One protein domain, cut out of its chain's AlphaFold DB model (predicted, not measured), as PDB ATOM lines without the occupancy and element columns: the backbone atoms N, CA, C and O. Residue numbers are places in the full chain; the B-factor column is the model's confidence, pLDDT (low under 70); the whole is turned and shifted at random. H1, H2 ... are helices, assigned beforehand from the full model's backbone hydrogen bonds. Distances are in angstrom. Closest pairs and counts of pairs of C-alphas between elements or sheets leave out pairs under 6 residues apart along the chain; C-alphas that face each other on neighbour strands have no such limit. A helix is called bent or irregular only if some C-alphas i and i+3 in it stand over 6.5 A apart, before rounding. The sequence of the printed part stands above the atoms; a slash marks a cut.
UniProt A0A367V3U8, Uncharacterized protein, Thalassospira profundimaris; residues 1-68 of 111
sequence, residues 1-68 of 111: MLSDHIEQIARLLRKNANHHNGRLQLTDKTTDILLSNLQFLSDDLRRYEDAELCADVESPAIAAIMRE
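This is residues 1 to 68 of the 111 residues of an uncharacterized protein of Thalassospira profundimaris (UniProt A0A367V3U8). An open, loose frame of three helices that keep clear of one another: the long helix H2 makes one side, H1 runs the opposite way at a distance from it, and the short H3 lies off to another side of both, at the end of a link, residues 54 to 59, that folds back from the far end of H2. The printed part has 68 residues with three named helices, in the order H1, H2, H3, and no named strand; the class is all helix. The whole is loose, with a radius of gyration of the C-alphas of 14.3 A, and elongated, spanning 41 by 25 by 22 A.

H2, residues 28 to 53, is the longest helix, and it touches no other helix. H1, residues 2 to 19, is apart from H2, with no C-alpha of the one within 8 A of the other. Along H2 the y coordinate of the C-alphas falls from 47.287 at Asp 28 to 17.418 at Leu 53, and along H1 it rises from 30.866 at Leu 2 to 56.054 at His 19. H3, residues 60 to 68, is apart from H2 and also apart from H1. The centres of H1 and H2 have z of -34.099 and -34.179, while that of H3 has -18.630. In H1, H2 and H3 every O i to N i+4 pair is within hydrogen-bond range.

H2 has 26 residues and is 35.9 A long from C-alpha 28 at (-24.024, 47.287, -38.404) to C-alpha 53 at (-7.720, 17.418, -26.845). It is neither bent nor irregular, but only just: C-alphas 50 and 53 are 6.4 A apart. H1 has 18 residues and measures 26.0 A, beginning with C-alpha 2 at (-5.189, 30.866, -37.518). H3 has 9 residues and measures 12.5 A, ending with C-alpha 68 at (-16.597, 42.451, -17.929).

The two C-alphas farthest apart in the domain are those of Asn 21 and Ala 51, 41.5 A apart, and the C-alphas of Met 1 and Glu 68 are 28.5 A apart. The links H1 to H2, 8 residues, and H2 to H3, 6 residues, are both short. Residues 42 to 48, which belong to H2, stand free, and so do residues 58 to 68, of which 60 to 68 belong to H3. The printed part has no cut; it begins at the chain's first residue and ends at residue 68 of 111. The mean pLDDT of the printed part is 89.6, and residues 53 to 57 of the model are under 70.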
ATOM      1  N   MET A   1      -0.986  31.409 -40.006       77.94
ATOM      2  CA  MET A   1      -1.688  30.455 -39.114       77.94
ATOM      3  C   MET A   1      -3.000  31.078 -38.638       77.94
ATOM      4  O   MET A   1      -3.185  32.273 -38.837       77.94
ATOM      5  N   LEU A   2      -3.933  30.307 -38.059       84.06
ATOM      6  CA  LEU A   2      -5.189  30.866 -37.518       84.06
ATOM      7  C   LEU A   2      -4.915  31.905 -36.415       84.06
ATOM      8  O   LEU A   2      -5.528  32.969 -36.409       84.06
ATOM      9  N   SER A   3      -3.922  31.636 -35.565       86.44
ATOM     10  CA  SER A   3      -3.420  32.557 -34.539       86.44
ATOM     11  C   SER A   3      -3.059  33.938 -35.094       86.44
ATOM     12  O   SER A   3      -3.474  34.942 -34.525       86.44
ATOM     13  N   ASP A   4      -2.360  34.002 -36.231       93.62
ATOM     14  CA  ASP A   4      -1.918  35.271 -36.833       93.62
ATOM     15  C   ASP A   4      -3.109  36.098 -37.336       93.62
ATOM     16  O   ASP A   4      -3.126  37.324 -37.223       93.62
ATOM     17  N   HIS A   5      -4.132  35.431 -37.881       91.75
ATOM     18  CA  HIS A   5      -5.358  36.097 -38.317       91.75
ATOM     19  C   HIS A   5      -6.153  36.638 -37.122       91.75
ATOM     20  O   HIS A   5      -6.605  37.781 -37.170       91.75
ATOM     21  N   ILE A   6      -6.271  35.867 -36.034       91.69
ATOM     22  CA  ILE A   6      -6.919  36.315 -34.790       91.69
ATOM     23  C   ILE A   6      -6.152  37.499 -34.182       91.69
ATOM     24  O   ILE A   6      -6.764  38.498 -33.798       91.69
ATOM     25  N   GLU A   7      -4.817  37.443 -34.155       94.62
ATOM     26  CA  GLU A   7      -3.984  38.558 -33.697       94.62
ATOM     27  C   GLU A   7      -4.215  39.812 -34.550       94.62
ATOM     28  O   GLU A   7      -4.386  40.916 -34.024       94.62
ATOM     29  N   GLN A   8      -4.274  39.657 -35.875       96.94
ATOM     30  CA  GLN A   8      -4.525  40.766 -36.786       96.94
ATOM     31  C   GLN A   8      -5.924  41.371 -36.583       96.94
ATOM     32  O   GLN A   8      -6.051  42.598 -36.586       96.94
ATOM     33  N   ILE A   9      -6.957  40.554 -36.349       95.38
ATOM     34  CA  ILE A   9      -8.304  41.030 -35.994       95.38
ATOM     35  C   ILE A   9      -8.245  41.838 -34.692       95.38
ATOM     36  O   ILE A   9      -8.677  42.991 -34.667       95.38
ATOM     37  N   ALA A  10      -7.634  41.294 -33.634       95.44
ATOM     38  CA  ALA A  10      -7.497  41.982 -32.350       95.44
ATOM     39  C   ALA A  10      -6.740  43.316 -32.481       95.44
ATOM     40  O   ALA A  10      -7.113  44.318 -31.866       95.44
ATOM     41  N   ARG A  11      -5.705  43.362 -33.328       98.00
ATOM     42  CA  ARG A  11      -4.941  44.578 -33.630       98.00
ATOM     43  C   ARG A  11      -5.801  45.638 -34.319       98.00
ATOM     44  O   ARG A  11      -5.719  46.811 -33.952       98.00
ATOM     45  N   LEU A  12      -6.627  45.247 -35.290       97.81
ATOM     46  CA  LEU A  12      -7.540  46.157 -35.985       97.81
ATOM     47  C   LEU A  12      -8.629  46.693 -35.047       97.81
ATOM     48  O   LEU A  12      -8.861  47.901 -35.027       97.81
ATOM     49  N   LEU A  13      -9.224  45.830 -34.217       96.75
ATOM     50  CA  LEU A  13     -10.216  46.229 -33.212       96.75
ATOM     51  C   LEU A  13      -9.617  47.187 -32.179       96.75
ATOM     52  O   LEU A  13     -10.198  48.230 -31.894       96.75
ATOM     53  N   ARG A  14      -8.407  46.905 -31.682       97.38
ATOM     54  CA  ARG A  14      -7.699  47.803 -30.757       97.38
ATOM     55  C   ARG A  14      -7.388  49.152 -31.400       97.38
ATOM     56  O   ARG A  14      -7.543  50.183 -30.754       97.38
ATOM     57  N   LYS A  15      -6.969  49.166 -32.669       98.00
ATOM     58  CA  LYS A  15      -6.729  50.412 -33.409       98.00
ATOM     59  C   LYS A  15      -8.011  51.239 -33.543       98.00
ATOM     60  O   LYS A  15      -7.953  52.447 -33.335       98.00
ATOM     61  N   ASN A  16      -9.141  50.602 -33.857       97.75
ATOM     62  CA  ASN A  16     -10.449  51.257 -33.905       97.75
ATOM     63  C   ASN A  16     -10.820  51.836 -32.528       97.75
ATOM     64  O   ASN A  16     -11.032  53.039 -32.420       97.75
ATOM     65  N   ALA A  17     -10.763  51.031 -31.464       97.25
ATOM     66  CA  ALA A  17     -11.072  51.485 -30.109       97.25
ATOM     67  C   ALA A  17     -10.196  52.668 -29.667       97.25
ATOM     68  O   ALA A  17     -10.709  53.664 -29.161       97.25
ATOM     69  N   ASN A  18      -8.885  52.611 -29.917       97.62
ATOM     70  CA  ASN A  18      -7.964  53.700 -29.586       97.62
ATOM     71  C   ASN A  18      -8.292  54.996 -30.342       97.62
ATOM     72  O   ASN A  18      -8.097  56.081 -29.804       97.62
ATOM     73  N   HIS A  19      -8.787  54.893 -31.577       97.81
ATOM     74  CA  HIS A  19      -9.212  56.054 -32.357       97.81
ATOM     75  C   HIS A  19     -10.524  56.665 -31.837       97.81
ATOM     76  O   HIS A  19     -10.744  57.865 -31.976       97.81
ATOM     77  N   HIS A  20     -11.370  55.857 -31.195       96.88
ATOM     78  CA  HIS A  20     -12.708  56.234 -30.741       96.88
ATOM     79  C   HIS A  20     -12.848  56.227 -29.206       96.88
ATOM     80  O   HIS A  20     -13.913  55.911 -28.673       96.88
ATOM     81  N   ASN A  21     -11.787  56.602 -28.481       95.00
ATOM     82  CA  ASN A  21     -11.776  56.755 -27.016       95.00
ATOM     83  C   ASN A  21     -12.264  55.507 -26.255       95.00
ATOM     84  O   ASN A  21     -13.066  55.595 -25.327       95.00
ATOM     85  N   GLY A  22     -11.803  54.333 -26.680       92.94
ATOM     86  CA  GLY A  22     -12.146  53.045 -26.079       92.94
ATOM     87  C   GLY A  22     -13.440  52.419 -26.603       92.94
ATOM     88  O   GLY A  22     -13.750  51.295 -26.222       92.94
ATOM     89  N   ARG A  23     -14.186  53.088 -27.493       94.00
ATOM     90  CA  ARG A  23     -15.415  52.540 -28.092       94.00
ATOM     91  C   ARG A  23     -15.111  51.823 -29.401       94.00
ATOM     92  O   ARG A  23     -14.407  52.366 -30.243       94.00
ATOM     93  N   LEU A  24     -15.694  50.647 -29.616       94.62
ATOM     94  CA  LEU A  24     -15.696  50.030 -30.942       94.62
ATOM     95  C   LEU A  24     -16.767  50.708 -31.800       94.62
ATOM     96  O   LEU A  24     -17.958  50.518 -31.572       94.62
ATOM     97  N   GLN A  25     -16.347  51.519 -32.771       96.25
ATOM     98  CA  GLN A  25     -17.244  52.112 -33.764       96.25
ATOM     99  C   GLN A  25     -17.157  51.305 -35.052       96.25
ATOM    100  O   GLN A  25     -16.255  51.497 -35.873       96.25
ATOM    101  N   LEU A  26     -18.091  50.370 -35.191       96.19
ATOM    102  CA  LEU A  26     -18.251  49.498 -36.345       96.19
ATOM    103  C   LEU A  26     -19.603  49.791 -37.003       96.19
ATOM    104  O   LEU A  26     -20.545  50.201 -36.331       96.19
ATOM    105  N   THR A  27     -19.704  49.590 -38.318       97.12
ATOM    106  CA  THR A  27     -21.014  49.617 -38.989       97.12
ATOM    107  C   THR A  27     -21.812  48.373 -38.619       97.12
ATOM    108  O   THR A  27     -21.206  47.332 -38.377       97.12
ATOM    109  N   ASP A  28     -23.142  48.433 -38.687       96.94
ATOM    110  CA  ASP A  28     -24.024  47.287 -38.404       96.94
ATOM    111  C   ASP A  28     -23.591  46.028 -39.164       96.94
ATOM    112  O   ASP A  28     -23.414  44.963 -38.581       96.94
ATOM    113  N   LYS A  29     -23.287  46.180 -40.459       96.94
ATOM    114  CA  LYS A  29     -22.763  45.097 -41.300       96.94
ATOM    115  C   LYS A  29     -21.436  44.530 -40.782       96.94
ATOM    116  O   LYS A  29     -21.218  43.327 -40.842       96.94
ATOM    117  N   THR A  30     -20.518  45.383 -40.334       96.25
ATOM    118  CA  THR A  30     -19.205  44.935 -39.839       96.25
ATOM    119  C   THR A  30     -19.345  44.232 -38.495       96.25
ATOM    120  O   THR A  30     -18.686  43.219 -38.272       96.25
ATOM    121  N   THR A  31     -20.214  44.750 -37.629       96.19
ATOM    122  CA  THR A  31     -20.562  44.140 -36.346       96.19
ATOM    123  C   THR A  31     -21.158  42.754 -36.556       96.19
ATOM    124  O   THR A  31     -20.650  41.793 -35.990       96.19
ATOM    125  N   ASP A  32     -22.158  42.625 -37.429       97.38
ATOM    126  CA  ASP A  32     -22.812  41.350 -37.738       97.38
ATOM    127  C   ASP A  32     -21.828  40.305 -38.289       97.38
ATOM    128  O   ASP A  32     -21.762  39.176 -37.798       97.38
ATOM    129  N   ILE A  33     -20.974  40.707 -39.240       95.88
ATOM    130  CA  ILE A  33     -19.909  39.849 -39.772       95.88
ATOM    131  C   ILE A  33     -18.967  39.400 -38.653       95.88
ATOM    132  O   ILE A  33     -18.653  38.214 -38.567       95.88
ATOM    133  N   LEU A  34     -18.498  40.323 -37.810       95.62
ATOM    134  CA  LEU A  34     -17.558  40.004 -36.738       95.62
ATOM    135  C   LEU A  34     -18.163  39.012 -35.741       95.62
ATOM    136  O   LEU A  34     -17.519  38.016 -35.419       95.62
ATOM    137  N   LEU A  35     -19.387  39.269 -35.277       95.25
ATOM    138  CA  LEU A  35     -20.056  38.440 -34.276       95.25
ATOM    139  C   LEU A  35     -20.409  37.056 -34.830       95.25
ATOM    140  O   LEU A  35     -20.108  36.053 -34.185       95.25
ATOM    141  N   SER A  36     -20.937  36.985 -36.055       96.75
ATOM    142  CA  SER A  36     -21.245  35.707 -36.712       96.75
ATOM    143  C   SER A  36     -19.989  34.858 -36.923       96.75
ATOM    144  O   SER A  36     -19.980  33.663 -36.635       96.75
ATOM    145  N   ASN A  37     -18.887  35.466 -37.378       94.81
ATOM    146  CA  ASN A  37     -17.636  34.729 -37.574       94.81
ATOM    147  C   ASN A  37     -16.983  34.320 -36.248       94.81
ATOM    148  O   ASN A  37     -16.363  33.261 -36.190       94.81
ATOM    149  N   LEU A  38     -17.134  35.109 -35.179       93.38
ATOM    150  CA  LEU A  38     -16.674  34.715 -33.847       93.38
ATOM    151  C   LEU A  38     -17.439  33.484 -33.337       93.38
ATOM    152  O   LEU A  38     -16.827  32.582 -32.768       93.38
ATOM    153  N   GLN A  39     -18.746  33.415 -33.599       93.38
ATOM    154  CA  GLN A  39     -19.561  32.246 -33.277       93.38
ATOM    155  C   GLN A  39     -19.120  31.009 -34.073       93.38
ATOM    156  O   GLN A  39     -18.896  29.955 -33.478       93.38
ATOM    157  N   PHE A  40     -18.893  31.140 -35.384       92.62
ATOM    158  CA  PHE A  40     -18.383  30.030 -36.199       92.62
ATOM    159  C   PHE A  40     -17.007  29.536 -35.734       92.62
ATOM    160  O   PHE A  40     -16.798  28.329 -35.629       92.62
ATOM    161  N   LEU A  41     -16.095  30.450 -35.387       91.56
ATOM    162  CA  LEU A  41     -14.789  30.088 -34.830       91.56
ATOM    163  C   LEU A  41     -14.918  29.341 -33.499       91.56
ATOM    164  O   LEU A  41     -14.175  28.391 -33.266       91.56
ATOM    165  N   SER A  42     -15.863  29.732 -32.641       90.38
ATOM    166  CA  SER A  42     -16.145  29.009 -31.396       90.38
ATOM    167  C   SER A  42     -16.641  27.585 -31.662       90.38
ATOM    168  O   SER A  42     -16.221  26.656 -30.976       90.38
ATOM    169  N   ASP A  43     -17.515  27.394 -32.652       91.75
ATOM    170  CA  ASP A  43     -18.019  26.066 -33.023       91.75
ATOM    171  C   ASP A  43     -16.939  25.181 -33.663       91.75
ATOM    172  O   ASP A  43     -16.966  23.958 -33.499       91.75
ATOM    173  N   ASP A  44     -16.013  25.769 -34.422       89.50
ATOM    174  CA  ASP A  44     -14.846  25.071 -34.970       89.50
ATOM    175  C   ASP A  44     -13.871  24.658 -33.858       89.50
ATOM    176  O   ASP A  44     -13.414  23.514 -33.844       89.50
ATOM    177  N   LEU A  45     -13.592  25.552 -32.901       86.88
ATOM    178  CA  LEU A  45     -12.730  25.259 -31.752       86.88
ATOM    179  C   LEU A  45     -13.306  24.142 -30.885       86.88
ATOM    180  O   LEU A  45     -12.587  23.190 -30.603       86.88
ATOM    181  N   ARG A  46     -14.607  24.187 -30.564       87.75
ATOM    182  CA  ARG A  46     -15.266  23.115 -29.803       87.75
ATOM    183  C   ARG A  46     -15.119  21.762 -30.496       87.75
ATOM    184  O   ARG A  46     -14.742  20.780 -29.872       87.75
ATOM    185  N   ARG A  47     -15.355  21.709 -31.813       87.94
ATOM    186  CA  ARG A  47     -15.186  20.471 -32.596       87.94
ATOM    187  C   ARG A  47     -13.753  19.949 -32.566       87.94
ATOM    188  O   ARG A  47     -13.556  18.739 -32.577       87.94
ATOM    189  N   TYR A  48     -12.767  20.842 -32.564       85.44
ATOM    190  CA  TYR A  48     -11.363  20.468 -32.438       85.44
ATOM    191  C   TYR A  48     -11.035  19.953 -31.028       85.44
ATOM    192  O   TYR A  48     -10.416  18.902 -30.900       85.44
ATOM    193  N   GLU A  49     -11.492  20.637 -29.979       85.81
ATOM    194  CA  GLU A  49     -11.309  20.238 -28.577       85.81
ATOM    195  C   GLU A  49     -11.920  18.859 -28.288       85.81
ATOM    196  O   GLU A  49     -11.245  17.995 -27.718       85.81
ATOM    197  N   ASP A  50     -13.148  18.632 -28.769       84.94
ATOM    198  CA  ASP A  50     -13.873  17.361 -28.670       84.94
ATOM    199  C   ASP A  50     -13.137  16.214 -29.386       84.94
ATOM    200  O   ASP A  50     -13.170  15.067 -28.937       84.94
ATOM    201  N   ALA A  51     -12.493  16.505 -30.524       85.62
ATOM    202  CA  ALA A  51     -11.852  15.500 -31.369       85.62
ATOM    203  C   ALA A  51     -10.417  15.158 -30.942       85.62
ATOM    204  O   ALA A  51     -10.005  14.005 -31.062       85.62
ATOM    205  N   GLU A  52      -9.647  16.148 -30.492       78.62
ATOM    206  CA  GLU A  52      -8.189  16.031 -30.359       78.62
ATOM    207  C   GLU A  52      -7.687  16.157 -28.922       78.62
ATOM    208  O   GLU A  52      -6.648  15.583 -28.600       78.62
ATOM    209  N   LEU A  53      -8.373  16.907 -28.052       63.03
ATOM    210  CA  LEU A  53      -7.720  17.418 -26.845       63.03
ATOM    211  C   LEU A  53      -8.247  16.884 -25.521       63.03
ATOM    212  O   LEU A  53      -7.424  16.775 -24.619       63.03
ATOM    213  N   CYS A  54      -9.521  16.498 -25.373       59.94
ATOM    214  CA  CYS A  54     -10.085  16.004 -24.094       59.94
ATOM    215  C   CYS A  54      -9.563  16.779 -22.857       59.94
ATOM    216  O   CYS A  54      -9.292  16.211 -21.797       59.94
ATOM    217  N   ALA A  55      -9.309  18.074 -23.034       58.44
ATOM    218  CA  ALA A  55      -8.624  18.922 -22.083       58.44
ATOM    219  C   ALA A  55      -9.443  20.193 -21.967       58.44
ATOM    220  O   ALA A  55      -9.534  20.968 -22.919       58.44
ATOM    221  N   ASP A  56     -10.022  20.389 -20.790       62.91
ATOM    222  CA  ASP A  56     -10.683  21.630 -20.422       62.91
ATOM    223  C   ASP A  56      -9.614  22.724 -20.315       62.91
ATOM    224  O   ASP A  56      -8.913  22.859 -19.306       62.91
ATOM    225  N   VAL A  57      -9.424  23.489 -21.390       66.06
ATOM    226  CA  VAL A  57      -8.510  24.632 -21.387       66.06
ATOM    227  C   VAL A  57      -9.226  25.819 -20.749       66.06
ATOM    228  O   VAL A  57      -9.810  26.669 -21.419       66.06
ATOM    229  N   GLU A  58      -9.161  25.907 -19.423       73.38
ATOM    230  CA  GLU A  58      -9.606  27.106 -18.717       73.38
ATOM    231  C   GLU A  58      -8.588  28.243 -18.890       73.38
ATOM    232  O   GLU A  58      -7.432  28.161 -18.470       73.38
ATOM    233  N   SER A  59      -9.028  29.349 -19.494       81.94
ATOM    234  CA  SER A  59      -8.222  30.563 -19.643       81.94
ATOM    235  C   SER A  59      -8.733  31.669 -18.714       81.94
ATOM    236  O   SER A  59      -9.813  32.221 -18.955       81.94
ATOM    237  N   PRO A  60      -7.951  32.089 -17.696       85.19
ATOM    238  CA  PRO A  60      -8.311  33.215 -16.831       85.19
ATOM    239  C   PRO A  60      -8.580  34.515 -17.604       85.19
ATOM    240  O   PRO A  60      -9.376  35.346 -17.169       85.19
ATOM    241  N   ALA A  61      -7.940  34.687 -18.767       84.62
ATOM    242  CA  ALA A  61      -8.172  35.833 -19.639       84.62
ATOM    243  C   ALA A  61      -9.583  35.809 -20.249       84.62
ATOM    244  O   ALA A  61     -10.254  36.838 -20.261       84.62
ATOM    245  N   ILE A  62     -10.054  34.640 -20.698       87.00
ATOM    246  CA  ILE A  62     -11.414  34.480 -21.232       87.00
ATOM    247  C   ILE A  62     -12.450  34.706 -20.128       87.00
ATOM    248  O   ILE A  62     -13.391  35.473 -20.327       87.00
ATOM    249  N   ALA A  63     -12.229  34.151 -18.932       86.25
ATOM    250  CA  ALA A  63     -13.112  34.374 -17.786       86.25
ATOM    251  C   ALA A  63     -13.217  35.865 -17.401       86.25
ATOM    252  O   ALA A  63     -14.308  36.369 -17.128       86.25
ATOM    253  N   ALA A  64     -12.097  36.599 -17.418       88.69
ATOM    254  CA  ALA A  64     -12.093  38.036 -17.153       88.69
ATOM    255  C   ALA A  64     -12.873  38.832 -18.215       88.69
ATOM    256  O   ALA A  64     -13.630  39.733 -17.853       88.69
ATOM    257  N   ILE A  65     -12.729  38.477 -19.498       87.75
ATOM    258  CA  ILE A  65     -13.478  39.094 -20.604       87.75
ATOM    259  C   ILE A  65     -14.981  38.849 -20.435       87.75
ATOM    260  O   ILE A  65     -15.757  39.799 -20.500       87.75
ATOM    261  N   MET A  66     -15.398  37.607 -20.168       89.81
ATOM    262  CA  MET A  66     -16.812  37.270 -19.975       89.81
ATOM    263  C   MET A  66     -17.434  38.038 -18.807       89.81
ATOM    264  O   MET A  66     -18.546  38.541 -18.934       89.81
ATOM    265  N   ARG A  67     -16.711  38.172 -17.687       89.62
ATOM    266  CA  ARG A  67     -17.183  38.933 -16.523       89.62
ATOM    267  C   ARG A  67     -17.413  40.409 -16.851       89.62
ATOM    268  O   ARG A  67     -18.437  40.957 -16.459       89.62
ATOM    269  N   GLU A  68     -16.469  41.042 -17.545       88.88
ATOM    270  CA  GLU A  68     -16.597  42.451 -17.929       88.88
ATOM    271  C   GLU A  68     -17.768  42.650 -18.899       88.88
ATOM    272  O   GLU A  68     -18.608  43.519 -18.684       88.88
TER     273      GLU A  68